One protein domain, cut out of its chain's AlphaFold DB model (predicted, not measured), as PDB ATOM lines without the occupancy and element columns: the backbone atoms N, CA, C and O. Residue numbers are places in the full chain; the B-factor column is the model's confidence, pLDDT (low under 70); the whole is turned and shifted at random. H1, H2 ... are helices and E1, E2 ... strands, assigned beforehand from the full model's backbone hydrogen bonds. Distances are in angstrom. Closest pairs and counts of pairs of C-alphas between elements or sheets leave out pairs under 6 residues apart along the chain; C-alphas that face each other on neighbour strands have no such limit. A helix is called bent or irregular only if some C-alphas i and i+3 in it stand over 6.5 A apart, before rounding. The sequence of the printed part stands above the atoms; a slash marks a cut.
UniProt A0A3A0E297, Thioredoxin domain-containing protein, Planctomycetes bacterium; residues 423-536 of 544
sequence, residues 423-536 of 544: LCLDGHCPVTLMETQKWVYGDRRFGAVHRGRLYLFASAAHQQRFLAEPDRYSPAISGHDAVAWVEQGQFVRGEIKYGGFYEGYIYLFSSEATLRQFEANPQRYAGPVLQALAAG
ATOM      1  N   LEU A 423      -5.111 -35.739 -22.717       70.31
ATOM      2  CA  LEU A 423      -3.853 -35.220 -22.205       70.31
ATOM      3  C   LEU A 423      -2.718 -35.554 -23.181       70.31
ATOM      4  O   LEU A 423      -2.416 -36.721 -23.437       70.31
ATOM      5  N   CYS A 424      -2.130 -34.519 -23.772       75.06
ATOM      6  CA  CYS A 424      -0.979 -34.642 -24.647       75.06
ATOM      7  C   CYS A 424       0.291 -34.769 -23.815       75.06
ATOM      8  O   CYS A 424       0.389 -34.205 -22.723       75.06
ATOM      9  N   LEU A 425       1.269 -35.499 -24.358       77.94
ATOM     10  CA  LEU A 425       2.571 -35.716 -23.733       77.94
ATOM     11  C   LEU A 425       2.466 -36.174 -22.260       77.94
ATOM     12  O   LEU A 425       3.334 -35.859 -21.452       77.94
ATOM     13  N   ASP A 426       1.404 -36.915 -21.910       71.56
ATOM     14  CA  ASP A 426       1.100 -37.419 -20.561       71.56
ATOM     15  C   ASP A 426       1.235 -36.333 -19.471       71.56
ATOM     16  O   ASP A 426       1.617 -36.589 -18.333       71.56
ATOM     17  N   GLY A 427       0.922 -35.084 -19.842       73.38
ATOM     18  CA  GLY A 427       0.948 -33.919 -18.960       73.38
ATOM     19  C   GLY A 427       2.290 -33.196 -18.879       73.38
ATOM     20  O   GLY A 427       2.416 -32.273 -18.080       73.38
ATOM     21  N   HIS A 428       3.285 -33.558 -19.689       83.31
ATOM     22  CA  HIS A 428       4.559 -32.843 -19.758       83.31
ATOM     23  C   HIS A 428       4.471 -31.575 -20.613       83.31
ATOM     24  O   HIS A 428       3.735 -31.507 -21.598       83.31
ATOM     25  N   CYS A 429       5.265 -30.566 -20.250       86.06
ATOM     26  CA  CYS A 429       5.272 -29.280 -20.928       86.06
ATOM     27  C   CYS A 429       5.931 -29.367 -22.317       86.06
ATOM     28  O   CYS A 429       7.147 -29.561 -22.386       86.06
ATOM     29  N   PRO A 430       5.190 -29.144 -23.423       87.62
ATOM     30  CA  PRO A 430       5.747 -29.230 -24.775       87.62
ATOM     31  C   PRO A 430       6.821 -28.167 -25.036       87.62
ATOM     32  O   PRO A 430       7.780 -28.420 -25.756       87.62
ATOM     33  N   VAL A 431       6.699 -26.983 -24.424       87.06
ATOM     34  CA  VAL A 431       7.661 -25.883 -24.593       87.06
ATOM     35  C   VAL A 431       8.990 -26.218 -23.928       87.06
ATOM     36  O   VAL A 431      10.030 -26.143 -24.571       87.06
ATOM     37  N   THR A 432       8.971 -26.684 -22.676       85.25
ATOM     38  CA  THR A 432      10.190 -27.136 -21.985       85.25
ATOM     39  C   THR A 432      10.813 -28.354 -22.673       85.25
ATOM     40  O   THR A 432      12.040 -28.434 -22.788       85.25
ATOM     41  N   LEU A 433       9.981 -29.263 -23.190       82.88
ATOM     42  CA  LEU A 433      10.411 -30.425 -23.962       82.88
ATOM     43  C   LEU A 433      11.100 -30.023 -25.280       82.88
ATOM     44  O   LEU A 433      12.152 -30.570 -25.593       82.88
ATOM     45  N   MET A 434      10.572 -29.039 -26.011       83.06
ATOM     46  CA  MET A 434      11.176 -28.532 -27.250       83.06
ATOM     47  C   MET A 434      12.427 -27.678 -27.022       83.06
ATOM     48  O   MET A 434      13.426 -27.862 -27.709       83.06
ATOM     49  N   GLU A 435      12.385 -26.736 -26.078       83.12
ATOM     50  CA  GLU A 435      13.448 -25.735 -25.890       83.12
ATOM     51  C   GLU A 435      14.630 -26.266 -25.072       83.12
ATOM     52  O   GLU A 435      15.755 -25.803 -25.241       83.12
ATOM     53  N   THR A 436      14.394 -27.231 -24.174       75.25
ATOM     54  CA  THR A 436      15.427 -27.728 -23.245       75.25
ATOM     55  C   THR A 436      15.633 -29.241 -23.280       75.25
ATOM     56  O   THR A 436      16.532 -29.735 -22.600       75.25
ATOM     57  N   GLN A 437      14.814 -29.981 -24.041       72.88
ATOM     58  CA  GLN A 437      14.823 -31.451 -24.103       72.88
ATOM     59  C   GLN A 437      14.666 -32.130 -22.729       72.88
ATOM     60  O   GLN A 437      15.147 -33.241 -22.504       72.88
ATOM     61  N   LYS A 438      13.978 -31.458 -21.795       72.19
ATOM     62  CA  LYS A 438      13.676 -31.971 -20.453       72.19
ATOM     63  C   LYS A 438      12.192 -32.275 -20.316       72.19
ATOM     64  O   LYS A 438      11.344 -31.418 -20.557       72.19
ATOM     65  N   TRP A 439      11.901 -33.477 -19.833       73.25
ATOM     66  CA  TRP A 439      10.578 -33.865 -19.365       73.25
ATOM     67  C   TRP A 439      10.294 -33.160 -18.037       73.25
ATOM     68  O   TRP A 439      10.851 -33.513 -17.000       73.25
ATOM     69  N   VAL A 440       9.456 -32.125 -18.085       74.50
ATOM     70  CA  VAL A 440       8.967 -31.394 -16.910       74.50
ATOM     71  C   VAL A 440       7.447 -31.438 -16.945       74.50
ATOM     72  O   VAL A 440       6.849 -31.077 -17.959       74.50
ATOM     73  N   TYR A 441       6.823 -31.894 -15.859       66.06
ATOM     74  CA  TYR A 441       5.368 -31.905 -15.736       66.06
ATOM     75  C   TYR A 441       4.802 -30.483 -15.809       66.06
ATOM     76  O   TYR A 441       5.340 -29.546 -15.217       66.06
ATOM     77  N   GLY A 442       3.718 -30.325 -16.560       75.75
ATOM     78  CA  GLY A 442       2.944 -29.100 -16.601       75.75
ATOM     79  C   GLY A 442       1.992 -28.994 -15.411       75.75
ATOM     80  O   GLY A 442       1.468 -29.988 -14.911       75.75
ATOM     81  N   ASP A 443       1.746 -27.767 -14.973       70.44
ATOM     82  CA  ASP A 443       0.769 -27.466 -13.936       70.44
ATOM     83  C   ASP A 443      -0.637 -27.416 -14.552       70.44
ATOM     84  O   ASP A 443      -0.851 -26.807 -15.601       70.44
ATOM     85  N   ARG A 444      -1.627 -28.015 -13.881       77.12
ATOM     86  CA  ARG A 444      -3.033 -28.013 -14.325       77.12
ATOM     87  C   ARG A 444      -3.642 -26.604 -14.381       77.12
ATOM     88  O   ARG A 444      -4.632 -26.411 -15.078       77.12
ATOM     89  N   ARG A 445      -3.049 -25.625 -13.685       75.06
ATOM     90  CA  ARG A 445      -3.402 -24.194 -13.753       75.06
ATOM     91  C   ARG A 445      -3.021 -23.544 -15.086       75.06
ATOM     92  O   ARG A 445      -3.624 -22.544 -15.460       75.06
ATOM     93  N   PHE A 446      -2.045 -24.103 -15.803       80.19
ATOM     94  CA  PHE A 446      -1.582 -23.606 -17.095       80.19
ATOM     95  C   PHE A 446      -1.866 -24.678 -18.150       80.19
ATOM     96  O   PHE A 446      -1.017 -25.513 -18.449       80.19
ATOM     97  N   GLY A 447      -3.083 -24.669 -18.696       82.25
ATOM     98  CA  GLY A 447      -3.527 -25.600 -19.735       82.25
ATOM     99  C   GLY A 447      -3.949 -24.891 -21.023       82.25
ATOM    100  O   GLY A 447      -4.420 -23.756 -20.986       82.25
ATOM    101  N   ALA A 448      -3.802 -25.547 -22.171       82.25
ATOM    102  CA  ALA A 448      -4.361 -25.092 -23.445       82.25
ATOM    103  C   ALA A 448      -4.798 -26.288 -24.291       82.25
ATOM    104  O   ALA A 448      -4.172 -27.347 -24.246       82.25
ATOM    105  N   VAL A 449      -5.857 -26.115 -25.080       81.12
ATOM    106  CA  VAL A 449      -6.322 -27.133 -26.025       81.12
ATOM    107  C   VAL A 449      -5.870 -26.750 -27.428       81.12
ATOM    108  O   VAL A 449      -6.148 -25.642 -27.876       81.12
ATOM    109  N   HIS A 450      -5.204 -27.666 -28.130       77.69
ATOM    110  CA  HIS A 450      -4.862 -27.507 -29.547       77.69
ATOM    111  C   HIS A 450      -5.055 -28.825 -30.287       77.69
ATOM    112  O   HIS A 450      -4.689 -29.882 -29.769       77.69
ATOM    113  N   ARG A 451      -5.655 -28.779 -31.485       71.06
ATOM    114  CA  ARG A 451      -5.993 -29.971 -32.297       71.06
ATOM    115  C   ARG A 451      -6.643 -31.103 -31.473       71.06
ATOM    116  O   ARG A 451      -6.238 -32.258 -31.555       71.06
ATOM    117  N   GLY A 452      -7.610 -30.747 -30.621       69.44
ATOM    118  CA  GLY A 452      -8.362 -31.686 -29.773       69.44
ATOM    119  C   GLY A 452      -7.612 -32.256 -28.557       69.44
ATOM    120  O   GLY A 452      -8.169 -33.086 -27.841       69.44
ATOM    121  N   ARG A 453      -6.369 -31.831 -28.285       72.44
ATOM    122  CA  ARG A 453      -5.548 -32.346 -27.174       72.44
ATOM    123  C   ARG A 453      -5.259 -31.287 -26.116       72.44
ATOM    124  O   ARG A 453      -5.039 -30.127 -26.458       72.44
ATOM    125  N   LEU A 454      -5.205 -31.699 -24.847       79.88
ATOM    126  CA  LEU A 454      -4.833 -30.839 -23.719       79.88
ATOM    127  C   LEU A 454      -3.321 -30.839 -23.512       79.88
ATOM    128  O   LEU A 454      -2.736 -31.871 -23.203       79.88
ATOM    129  N   TYR A 455      -2.704 -29.671 -23.598       84.31
ATOM    130  CA  TYR A 455      -1.317 -29.443 -23.214       84.31
ATOM    131  C   TYR A 455      -1.295 -28.768 -21.845       84.31
ATOM    132  O   TYR A 455      -2.059 -27.830 -21.613       84.31
ATOM    133  N   LEU A 456      -0.428 -29.240 -20.949       85.50
ATOM    134  CA  LEU A 456      -0.143 -28.591 -19.666       85.50
ATOM    135  C   LEU A 456       1.224 -27.911 -19.735       85.50
ATOM    136  O   LEU A 456       2.114 -28.382 -20.440       85.50
ATOM    137  N   PHE A 457       1.423 -26.824 -18.992       91.38
ATOM    138  CA  PHE A 457       2.650 -26.029 -19.054       91.38
ATOM    139  C   PHE A 457       3.283 -25.828 -17.683       91.38
ATOM    140  O   PHE A 457       2.594 -25.633 -16.688       91.38
ATOM    141  N   ALA A 458       4.616 -25.829 -17.624       82.25
ATOM    142  CA  ALA A 458       5.340 -25.630 -16.367       82.25
ATOM    143  C   ALA A 458       5.191 -24.197 -15.803       82.25
ATOM    144  O   ALA A 458       5.506 -23.951 -14.643       82.25
ATOM    145  N   SER A 459       4.733 -23.235 -16.613       84.88
ATOM    146  CA  SER A 459       4.389 -21.874 -16.176       84.88
ATOM    147  C   SER A 459       3.474 -21.164 -17.183       84.88
ATOM    148  O   SER A 459       3.405 -21.559 -18.352       84.88
ATOM    149  N   ALA A 460       2.843 -20.062 -16.765       85.62
ATOM    150  CA  ALA A 460       2.078 -19.176 -17.651       85.62
ATOM    151  C   ALA A 460       2.906 -18.638 -18.839       85.62
ATOM    152  O   ALA A 460       2.388 -18.501 -19.943       85.62
ATOM    153  N   ALA A 461       4.209 -18.392 -18.654       87.06
ATOM    154  CA  ALA A 461       5.089 -17.945 -19.738       87.06
ATOM    155  C   ALA A 461       5.277 -19.029 -20.820       87.06
ATOM    156  O   ALA A 461       5.296 -18.724 -22.013       87.06
ATOM    157  N   HIS A 462       5.357 -20.305 -20.425       89.44
ATOM    158  CA  HIS A 462       5.372 -21.422 -21.373       89.44
ATOM    159  C   HIS A 462       4.013 -21.580 -22.081       89.44
ATOM    160  O   HIS A 462       3.982 -21.804 -23.287       89.44
ATOM    161  N   GLN A 463       2.893 -21.396 -21.374       91.69
ATOM    162  CA  GLN A 463       1.555 -21.388 -21.983       91.69
ATOM    163  C   GLN A 463       1.423 -20.287 -23.049       91.69
ATOM    164  O   GLN A 463       0.948 -20.554 -24.147       91.69
ATOM    165  N   GLN A 464       1.893 -19.067 -22.766       89.50
ATOM    166  CA  GLN A 464       1.876 -17.957 -23.727       89.50
ATOM    167  C   GLN A 464       2.739 -18.237 -24.966       89.50
ATOM    168  O   GLN A 464       2.280 -17.994 -26.080       89.50
ATOM    169  N   ARG A 465       3.942 -18.813 -24.802       88.75
ATOM    170  CA  ARG A 465       4.771 -19.266 -25.938       88.75
ATOM    171  C   ARG A 465       4.057 -20.305 -26.798       88.75
ATOM    172  O   ARG A 465       4.044 -20.182 -28.019       88.75
ATOM    173  N   PHE A 466       3.419 -21.291 -26.166       92.00
ATOM    174  CA  PHE A 466       2.630 -22.283 -26.886       92.00
ATOM    175  C   PHE A 466       1.471 -21.646 -27.654       92.00
ATOM    176  O   PHE A 466       1.272 -21.974 -28.812       92.00
ATOM    177  N   LEU A 467       0.725 -20.720 -27.048       89.19
ATOM    178  CA  LEU A 467      -0.401 -20.054 -27.711       89.19
ATOM    179  C   LEU A 467       0.030 -19.165 -28.893       89.19
ATOM    180  O   LEU A 467      -0.773 -18.950 -29.797       89.19
ATOM    181  N   ALA A 468       1.278 -18.683 -28.916       90.19
ATOM    182  CA  ALA A 468       1.830 -17.922 -30.037       90.19
ATOM    183  C   ALA A 468       2.203 -18.804 -31.247       90.19
ATOM    184  O   ALA A 468       1.937 -18.422 -32.385       90.19
ATOM    185  N   GLU A 469       2.788 -19.989 -31.021       85.50
ATOM    186  CA  GLU A 469       3.212 -20.924 -32.081       85.50
ATOM    187  C   GLU A 469       2.794 -22.386 -31.772       85.50
ATOM    188  O   GLU A 469       3.649 -23.270 -31.662       85.50
ATOM    189  N   PRO A 470       1.493 -22.710 -31.631       86.19
ATOM    190  CA  PRO A 470       1.062 -23.996 -31.060       86.19
ATOM    191  C   PRO A 470       1.468 -25.202 -31.916       86.19
ATOM    192  O   PRO A 470       1.785 -26.270 -31.392       86.19
ATOM    193  N   ASP A 471       1.546 -25.020 -33.234       84.19
ATOM    194  CA  ASP A 471       2.002 -26.025 -34.199       84.19
ATOM    195  C   ASP A 471       3.481 -26.405 -34.066       84.19
ATOM    196  O   ASP A 471       3.850 -27.516 -34.438       84.19
ATOM    197  N   ARG A 472       4.324 -25.506 -33.548       85.25
ATOM    198  CA  ARG A 472       5.765 -25.738 -33.357       85.25
ATOM    199  C   ARG A 472       6.052 -26.604 -32.138       85.25
ATOM    200  O   ARG A 472       7.002 -27.380 -32.128       85.25
ATOM    201  N   TYR A 473       5.243 -26.434 -31.100       86.00
ATOM    202  CA  TYR A 473       5.402 -27.128 -29.826       86.00
ATOM    203  C   TYR A 473       4.583 -28.425 -29.750       86.00
ATOM    204  O   TYR A 473       4.843 -29.278 -28.903       86.00
ATOM    205  N   SER A 474       3.597 -28.598 -30.630       86.25
ATOM    206  CA  SER A 474       2.783 -29.812 -30.695       86.25
ATOM    207  C   SER A 474       3.506 -30.955 -31.419       86.25
ATOM    208  O   SER A 474       4.189 -30.709 -32.414       86.25
ATOM    209  N   PRO A 475       3.311 -32.220 -31.001       86.75
ATOM    210  CA  PRO A 475       3.786 -33.368 -31.760       86.75
ATOM    211  C   PRO A 475       3.263 -33.392 -33.200       86.75
ATOM    212  O   PRO A 475       2.089 -33.104 -33.466       86.75
ATOM    213  N   ALA A 476       4.141 -33.782 -34.121       84.38
ATOM    214  CA  ALA A 476       3.862 -33.935 -35.539       84.38
ATOM    215  C   ALA A 476       2.660 -34.865 -35.773       84.38
ATOM    216  O   ALA A 476       2.421 -35.789 -34.992       84.38
ATOM    217  N   ILE A 477       1.863 -34.575 -36.811       80.12
ATOM    218  CA  ILE A 477       0.566 -35.225 -37.103       80.12
ATOM    219  C   ILE A 477      -0.317 -35.455 -35.858       80.12
ATOM    220  O   ILE A 477      -1.012 -36.461 -35.740       80.12
ATOM    221  N   SER A 478      -0.295 -34.514 -34.906       75.69
ATOM    222  CA  SER A 478      -1.013 -34.599 -33.627       75.69
ATOM    223  C   SER A 478      -0.631 -35.826 -32.784       75.69
ATOM    224  O   SER A 478      -1.488 -36.390 -32.104       75.69
ATOM    225  N   GLY A 479       0.635 -36.249 -32.800       77.19
ATOM    226  CA  GLY A 479       1.150 -37.338 -31.958       77.19
ATOM    227  C   GLY A 479       0.743 -38.740 -32.414       77.19
ATOM    228  O   GLY A 479       0.618 -39.643 -31.584       77.19
ATOM    229  N   HIS A 480       0.495 -38.909 -33.711       81.25
ATOM    230  CA  HIS A 480       0.326 -40.216 -34.339       81.25
ATOM    231  C   HIS A 480       1.656 -40.708 -34.925       81.25
ATOM    232  O   HIS A 480       2.573 -39.921 -35.169       81.25
ATOM    233  N   ASP A 481       1.748 -42.016 -35.137       87.56
ATOM    234  CA  ASP A 481       2.928 -42.686 -35.670       87.56
ATOM    235  C   ASP A 481       3.158 -42.320 -37.143       87.56
ATOM    236  O   ASP A 481       2.366 -42.663 -38.023       87.56
ATOM    237  N   ALA A 482       4.259 -41.616 -37.417       85.25
ATOM    238  CA  ALA A 482       4.591 -41.158 -38.764       85.25
ATOM    239  C   ALA A 482       4.943 -42.296 -39.734       85.25
ATOM    240  O   ALA A 482       4.743 -42.137 -40.935       85.25
ATOM    241  N   VAL A 483       5.438 -43.440 -39.247       88.38
ATOM    242  CA  VAL A 483       5.729 -44.602 -40.101       88.38
ATOM    243  C   VAL A 483       4.436 -45.336 -40.429       88.38
ATOM    244  O   VAL A 483       4.180 -45.603 -41.600       88.38
ATOM    245  N   ALA A 484       3.572 -45.577 -39.437       78.00
ATOM    246  CA  ALA A 484       2.255 -46.174 -39.682       78.00
ATOM    247  C   ALA A 484       1.399 -45.302 -40.622       78.00
ATOM    248  O   ALA A 484       0.734 -45.817 -41.522       78.00
ATOM    249  N   TRP A 485       1.474 -43.975 -40.483       84.69
ATOM    250  CA  TRP A 485       0.768 -43.058 -41.372       84.69
ATOM    251  C   TRP A 485       1.328 -43.069 -42.804       84.69
ATOM    252  O   TRP A 485       0.553 -43.198 -43.750       84.69
ATOM    253  N   VAL A 486       2.651 -42.993 -42.992       81.12
ATOM    254  CA  VAL A 486       3.262 -42.931 -44.337       81.12
ATOM    255  C   VAL A 486       3.284 -44.283 -45.058       81.12
ATOM    256  O   VAL A 486       3.132 -44.309 -46.277       81.12
ATOM    257  N   GLU A 487       3.477 -45.405 -44.356       79.31
ATOM    258  CA  GLU A 487       3.529 -46.732 -44.993       79.31
ATOM    259  C   GLU A 487       2.155 -47.395 -45.136       79.31
ATOM    260  O   GLU A 487       1.949 -48.151 -46.082       79.31
ATOM    261  N   GLN A 488       1.227 -47.141 -44.207       71.25
ATOM    262  CA  GLN A 488      -0.032 -47.893 -44.094       71.25
ATOM    263  C   GLN A 488      -1.277 -46.990 -44.160       71.25
ATOM    264  O   GLN A 488      -2.398 -47.491 -44.134       71.25
ATOM    265  N   GLY A 489      -1.111 -45.662 -44.219       70.44
ATOM    266  CA  GLY A 489      -2.219 -44.700 -44.149       70.44
ATOM    267  C   GLY A 489      -2.892 -44.627 -42.771       70.44
ATOM    268  O   GLY A 489      -3.942 -44.000 -42.635       70.44
ATOM    269  N   GLN A 490      -2.326 -45.271 -41.745       63.69
ATOM    270  CA  GLN A 490      -2.978 -45.460 -40.451       63.69
ATOM    271  C   GLN A 490      -2.583 -44.390 -39.429       63.69
ATOM    272  O   GLN A 490      -1.411 -44.211 -39.105       63.69
ATOM    273  N   PHE A 491      -3.580 -43.743 -38.824       68.62
ATOM    274  CA  PHE A 491      -3.388 -42.842 -37.683       68.62
ATOM    275  C   PHE A 491      -3.321 -43.621 -36.361       68.62
ATOM    276  O   PHE A 491      -4.211 -43.531 -35.513       68.62
ATOM    277  N   VAL A 492      -2.258 -44.407 -36.179       75.94
ATOM    278  CA  VAL A 492      -1.996 -45.113 -34.915       75.94
ATOM    279  C   VAL A 492      -1.478 -44.112 -33.879       75.94
ATOM    280  O   VAL A 492      -0.602 -43.302 -34.180       75.94
ATOM    281  N   ARG A 493      -2.010 -44.128 -32.650       74.69
ATOM    282  CA  ARG A 493      -1.536 -43.245 -31.567       74.69
ATOM    283  C   ARG A 493      -0.095 -43.600 -31.192       74.69
ATOM    284  O   ARG A 493       0.186 -44.751 -30.871       74.69
ATOM    285  N   GLY A 494       0.788 -42.602 -31.175       76.56
ATOM    286  CA  GLY A 494       2.143 -42.759 -30.664       76.56
ATOM    287  C   GLY A 494       2.205 -42.719 -29.133       76.56
ATOM    288  O   GLY A 494       1.400 -42.050 -28.477       76.56
ATOM    289  N   GLU A 495       3.185 -43.415 -28.566       77.44
ATOM    290  CA  GLU A 495       3.513 -43.404 -27.141       77.44
ATOM    291  C   GLU A 495       4.776 -42.576 -26.869       77.44
ATOM    292  O   GLU A 495       5.732 -42.584 -27.642       77.44
ATOM    293  N   ILE A 496       4.832 -41.909 -25.715       78.81
ATOM    294  CA  ILE A 496       5.969 -41.049 -25.331       78.81
ATOM    295  C   ILE A 496       7.263 -41.830 -25.127       78.81
ATOM    296  O   ILE A 496       8.345 -41.339 -25.448       78.81
ATOM    297  N   LYS A 497       7.158 -43.063 -24.621       76.19
ATOM    298  CA  LYS A 497       8.304 -43.963 -24.446       76.19
ATOM    299  C   LYS A 497       8.991 -44.312 -25.777       76.19
ATOM    300  O   LYS A 497      10.146 -44.723 -25.767       76.19
ATOM    301  N   TYR A 498       8.305 -44.087 -26.900       82.38
ATOM    302  CA  TYR A 498       8.834 -44.155 -28.259       82.38
ATOM    303  C   TYR A 498       8.764 -42.767 -28.929       82.38
ATOM    304  O   TYR A 498       8.288 -42.625 -30.051       82.38
ATOM    305  N   GLY A 499       9.183 -41.717 -28.221       83.12
ATOM    306  CA  GLY A 499       9.284 -40.355 -28.749       83.12
ATOM    307  C   GLY A 499      10.659 -40.049 -29.352       83.12
ATOM    308  O   GLY A 499      11.686 -40.459 -28.811       83.12
ATOM    309  N   GLY A 500      10.690 -39.282 -30.442       81.38
ATOM    310  CA  GLY A 500      11.911 -38.797 -31.090       81.38
ATOM    311  C   GLY A 500      11.797 -37.333 -31.523       81.38
ATOM    312  O   GLY A 500      10.700 -36.827 -31.740       81.38
ATOM    313  N   PHE A 501      12.932 -36.647 -31.667       84.50
ATOM    314  CA  PHE A 501      12.993 -35.286 -32.213       84.50
ATOM    315  C   PHE A 501      13.640 -35.304 -33.594       84.50
ATOM    316  O   PHE A 501      14.714 -35.884 -33.759       84.50
ATOM    317  N   TYR A 502      13.021 -34.641 -34.569       86.69
ATOM    318  CA  TYR A 502      13.559 -34.528 -35.925       86.69
ATOM    319  C   TYR A 502      13.083 -33.238 -36.603       86.69
ATOM    320  O   TYR A 502      11.920 -32.872 -36.460       86.69
ATOM    321  N   GLU A 503      13.978 -32.534 -37.307       85.25
ATOM    322  CA  GLU A 503      13.689 -31.281 -38.046       85.25
ATOM    323  C   GLU A 503      12.875 -30.231 -37.253       85.25
ATOM    324  O   GLU A 503      12.035 -29.516 -37.794       85.25
ATOM    325  N   GLY A 504      13.100 -30.147 -35.936       82.38
ATOM    326  CA  GLY A 504      12.393 -29.207 -35.061       82.38
ATOM    327  C   GLY A 504      10.973 -29.617 -34.650       82.38
ATOM    328  O   GLY A 504      10.248 -28.769 -34.141       82.38
ATOM    329  N   TYR A 505      10.583 -30.887 -34.813       86.56
ATOM    330  CA  TYR A 505       9.303 -31.434 -34.343       86.56
ATOM    331  C   TYR A 505       9.492 -32.660 -33.440       86.56
ATOM    332  O   TYR A 505      10.463 -33.412 -33.571       86.56
ATOM    333  N   ILE A 506       8.521 -32.885 -32.550       88.44
ATOM    334  CA  ILE A 506       8.370 -34.127 -31.778       88.44
ATOM    335  C   ILE A 506       7.593 -35.137 -32.625       88.44
ATOM    336  O   ILE A 506       6.470 -34.861 -33.038       88.44
ATOM    337  N   TYR A 507       8.149 -36.325 -32.816       89.38
ATOM    338  CA  TYR A 507       7.477 -37.485 -33.392       89.38
ATOM    339  C   TYR A 507       7.205 -38.500 -32.278       89.38
ATOM    340  O   TYR A 507       8.056 -38.706 -31.415       89.38
ATOM    341  N   LEU A 508       6.027 -39.126 -32.284       87.75
ATOM    342  CA  LEU A 508       5.658 -40.184 -31.340       87.75
ATOM    343  C   LEU A 508       5.329 -41.446 -32.132       87.75
ATOM    344  O   LEU A 508       4.526 -41.381 -33.058       87.75
ATOM    345  N   PHE A 509       5.906 -42.583 -31.758       90.94
ATOM    346  CA  PHE A 509       5.710 -43.855 -32.453       90.94
ATOM    347  C   PHE A 509       4.889 -44.824 -31.601       90.94
ATOM    348  O   PHE A 509       4.890 -44.768 -30.375       90.94
ATOM    349  N   SER A 510       4.136 -45.701 -32.253       85.94
ATOM    350  CA  SER A 510       3.288 -46.712 -31.610       85.94
ATOM    351  C   SER A 510       4.095 -47.881 -31.034       85.94
ATOM    352  O   SER A 510       3.632 -48.578 -30.134       85.94
ATOM    353  N   SER A 511       5.318 -48.092 -31.529       88.56
ATOM    354  CA  SER A 511       6.191 -49.190 -31.127       88.56
ATOM    355  C   SER A 511       7.669 -48.816 -31.255       88.56
ATOM    356  O   SER A 511       8.038 -47.893 -31.984       88.56
ATOM    357  N   GLU A 512       8.546 -49.592 -30.613       89.00
ATOM    358  CA  GLU A 512       9.987 -49.481 -30.859       89.00
ATOM    359  C   GLU A 512      10.348 -49.848 -32.314       89.00
ATOM    360  O   GLU A 512      11.300 -49.307 -32.871       89.00
ATOM    361  N   ALA A 513       9.580 -50.736 -32.958       89.81
ATOM    362  CA  ALA A 513       9.821 -51.142 -34.342       89.81
ATOM    363  C   ALA A 513       9.625 -49.970 -35.317       89.81
ATOM    364  O   ALA A 513      10.521 -49.686 -36.112       89.81
ATOM    365  N   THR A 514       8.512 -49.239 -35.199       88.75
ATOM    366  CA  THR A 514       8.234 -48.061 -36.032       88.75
ATOM    367  C   THR A 514       9.164 -46.890 -35.707       88.75
ATOM    368  O   THR A 514       9.643 -46.231 -36.628       88.75
ATOM    369  N   LEU A 515       9.555 -46.697 -34.439       91.94
ATOM    370  CA  LEU A 515      10.643 -45.775 -34.083       91.94
ATOM    371  C   LEU A 515      11.959 -46.143 -34.794       91.94
ATOM    372  O   LEU A 515      12.582 -45.279 -35.405       91.94
ATOM    373  N   ARG A 516      12.384 -47.413 -34.767       92.69
ATOM    374  CA  ARG A 516      13.619 -47.859 -35.443       92.69
ATOM    375  C   ARG A 516      13.534 -47.730 -36.967       92.69
ATOM    376  O   ARG A 516      14.529 -47.371 -37.592       92.69
ATOM    377  N   GLN A 517      12.368 -47.980 -37.570       91.50
ATOM    378  CA  GLN A 517      12.139 -47.718 -38.996       91.50
ATOM    379  C   GLN A 517      12.310 -46.228 -39.316       91.50
ATOM    380  O   GLN A 517      12.978 -45.896 -40.296       91.50
ATOM    381  N   PHE A 518      11.776 -45.337 -38.471       93.81
ATOM    382  CA  PHE A 518      11.975 -43.895 -38.606       93.81
ATOM    383  C   PHE A 518      13.448 -43.498 -38.435       93.81
ATOM    384  O   PHE A 518      13.975 -42.802 -39.296       93.81
ATOM    385  N   GLU A 519      14.137 -43.973 -37.389       91.19
ATOM    386  CA  GLU A 519      15.573 -43.715 -37.169       91.19
ATOM    387  C   GLU A 519      16.432 -44.160 -38.373       91.19
ATOM    388  O   GLU A 519      17.425 -43.505 -38.690       91.19
ATOM    389  N   ALA A 520      16.051 -45.241 -39.063       94.19
ATOM    390  CA  ALA A 520      16.782 -45.770 -40.216       94.19
ATOM    391  C   ALA A 520      16.621 -44.939 -41.505       94.19
ATOM    392  O   ALA A 520      17.529 -44.928 -42.336       94.19
ATOM    393  N   ASN A 521      15.487 -44.256 -41.703       91.94
ATOM    394  CA  ASN A 521      15.271 -43.377 -42.859       91.94
ATOM    395  C   ASN A 521      14.294 -42.231 -42.528       91.94
ATOM    396  O   ASN A 521      13.157 -42.226 -43.008       91.94
ATOM    397  N   PRO A 522      14.708 -41.241 -41.718       91.94
ATOM    398  CA  PRO A 522      13.781 -40.253 -41.178       91.94
ATOM    399  C   PRO A 522      13.241 -39.313 -42.262       91.94
ATOM    400  O   PRO A 522      12.071 -38.954 -42.217       91.94
ATOM    401  N   GLN A 523      14.033 -38.993 -43.295       91.44
ATOM    402  CA  GLN A 523      13.601 -38.160 -44.427       91.44
ATOM    403  C   GLN A 523      12.382 -38.743 -45.164       91.44
ATOM    404  O   GLN A 523      11.463 -37.997 -45.508       91.44
ATOM    405  N   ARG A 524      12.320 -40.073 -45.350       91.31
ATOM    406  CA  ARG A 524      11.194 -40.756 -46.018       91.31
ATOM    407  C   ARG A 524       9.854 -40.516 -45.318       91.31
ATOM    408  O   ARG A 524       8.836 -40.401 -45.994       91.31
ATOM    409  N   TYR A 525       9.853 -40.454 -43.988       91.00
ATOM    410  CA  TYR A 525       8.633 -40.335 -43.184       91.00
ATOM    411  C   TYR A 525       8.360 -38.889 -42.750       91.00
ATOM    412  O   TYR A 525       7.212 -38.453 -42.722       91.00
ATOM    413  N   ALA A 526       9.410 -38.116 -42.464       87.88
ATOM    414  CA  ALA A 526       9.306 -36.711 -42.098       87.88
ATOM    415  C   ALA A 526       8.863 -35.833 -43.276       87.88
ATOM    416  O   ALA A 526       8.041 -34.949 -43.073       87.88
ATOM    417  N   GLY A 527       9.338 -36.078 -44.504       87.75
ATOM    418  CA  GLY A 527       8.984 -35.268 -45.679       87.75
ATOM    419  C   GLY A 527       7.466 -35.109 -45.887       87.75
ATOM    420  O   GLY A 527       6.971 -33.978 -45.852       87.75
ATOM    421  N   PRO A 528       6.697 -36.210 -46.016       84.31
ATOM    422  CA  PRO A 528       5.236 -36.156 -46.125       84.31
ATOM    423  C   PRO A 528       4.557 -35.510 -44.907       84.31
ATOM    424  O   PRO A 528       3.595 -34.757 -45.060       84.31
ATOM    425  N   VAL A 529       5.074 -35.756 -43.697       81.31
ATOM    426  CA  VAL A 529       4.547 -35.176 -42.449       81.31
ATOM    427  C   VAL A 529       4.720 -33.657 -42.428       81.31
ATOM    428  O   VAL A 529       3.771 -32.929 -42.140       81.31
ATOM    429  N   LEU A 530       5.906 -33.162 -42.776       83.12
ATOM    430  CA  LEU A 530       6.213 -31.736 -42.862       83.12
ATOM    431  C   LEU A 530       5.376 -31.055 -43.951       83.12
ATOM    432  O   LEU A 530       4.873 -29.954 -43.730       83.12
ATOM    433  N   GLN A 531       5.152 -31.726 -45.084       80.88
ATOM    434  CA  GLN A 531       4.286 -31.224 -46.150       80.88
ATOM    435  C   GLN A 531       2.816 -31.126 -45.704       80.88
ATOM    436  O   GLN A 531       2.173 -30.107 -45.956       80.88
ATOM    437  N   ALA A 532       2.297 -32.115 -44.969       71.44
ATOM    438  CA  ALA A 532       0.956 -32.057 -44.378       71.44
ATOM    439  C   ALA A 532       0.833 -30.946 -43.310       71.44
ATOM    440  O   ALA A 532      -0.142 -30.191 -43.302       71.44
ATOM    441  N   LEU A 533       1.852 -30.780 -42.458       71.62
ATOM    442  CA  LEU A 533       1.936 -29.696 -41.466       71.62
ATOM    443  C   LEU A 533       2.090 -28.301 -42.101       71.62
ATOM    444  O   LEU A 533       1.766 -27.301 -41.460       71.62
ATOM    445  N   ALA A 534       2.598 -28.205 -43.332       72.94
ATOM    446  CA  ALA A 534       2.627 -26.965 -44.107       72.94
ATOM    447  C   ALA A 534       1.269 -26.691 -44.779       72.94
ATOM    448  O   ALA A 534       0.747 -25.583 -44.671       72.94
ATOM    449  N   ALA A 535       0.648 -27.705 -45.392       65.00
ATOM    450  CA  ALA A 535      -0.671 -27.589 -46.016       65.00
ATOM    451  C   ALA A 535      -1.759 -27.160 -45.011       65.00
ATOM    452  O   ALA A 535      -2.560 -26.272 -45.305       65.00
ATOM    453  N   GLY A 536      -1.729 -27.711 -43.791       55.09
ATOM    454  CA  GLY A 536      -2.646 -27.334 -42.709       55.09
ATOM    455  C   GLY A 536      -2.515 -25.879 -42.236       55.09
ATOM    456  O   GLY A 536      -3.483 -25.324 -41.721       55.09
TER     457      GLY A 536
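This is residues 423 to 536 of the 544 residues of the protein "Thioredoxin domain-containing protein" of Planctomycetes bacterium (UniProt A0A3A0E297). Two lobes of like build stand side by side along the longest axis, each a bent two-strand hairpin with helices packed round it, and few contacts join them. One lobe holds H1 to H4 with the hairpin E1 and E2; the other holds H5 to H7 with the hairpin E3 and E4, and H7 is the longest helix. The printed part has 114 residues, with seven named helices and four named strands in the order H1 H2 E1 E2 H3 H4 H5 E3 E4 H6 H7; both sheets are antiparallel and the class is mixed. It is compact, with a radius of gyration of the C-alphas of 13.6 A and spans of 39 by 28 by 23 A.

Start at H1, residues 424 to 427, and look across to E2, residues 453 to 457, where the closest C-alphas, of Cys 424 and Tyr 455, are 5.4 A apart. E2 forms an antiparallel hairpin with E1, residues 443 to 450, which bends by 77 degrees at residue 446; within hydrogen-bond range across the pair, find N 448 and O 455 at 2.9 A, and N 455 and O 448 at 2.8 A. H2, residues 430 to 436, touches H3, residues 460 to 468, about perpendicular at 77 degrees, closest at the C-alphas of Val 431 and His 462, 6.0 A. H2 only just touches H4, residues 470 to 473, with 3 pairs of C-alphas within 8 A, closest at Pro 430 and Tyr 473, 5.5 A. Between the lobes, look at Arg 472 of H4 and Tyr 505 of E4, residues 505 to 509: these closest C-alphas are 6.8 A apart. E4 and E3, residues 495 to 502, form an antiparallel hairpin with N 500 and O 507 at 2.9 A; E3 bends by 81 degrees at residue 498. H5, residues 482 to 488, touches H6, residues 512 to 520, about perpendicular at 82 degrees, with the C-alphas of Val 483 and Thr 514 closest at 5.9 A. H7, residues 522 to 536, touches H5 with residues 525 to 529 alone, about perpendicular at 83 degrees, closest at the C-alphas of Val 483 and Tyr 525, 6.0 A. Every O i to N i+4 pair is within hydrogen-bond range in H2, H3, H5 and H6, and 9 of 11 are in H7; H1 and H4 are too short for such a pair.

Find C-alpha 424 at (-0.979, -34.642, -24.647), where H1 begins. E1 runs 16.6 A, E2 13.2 A and H3 12.5 A. Find C-alpha 482 at (4.591, -41.158, -38.764), where H5 begins; E3 then runs 16.0 A, E4 13.1 A and H6 12.1 A. H7 runs 21.0 A to C-alpha 536 at (-2.646, -27.334, -42.709).

The C-alphas of Arg 445 and Ala 520, the two farthest apart, are 39.7 A apart. The printed part has no cut and no long link. Mean pLDDT of the printed part is 82.0; residues 441, 452, 490 to 491 and 535 to 536 are under 70.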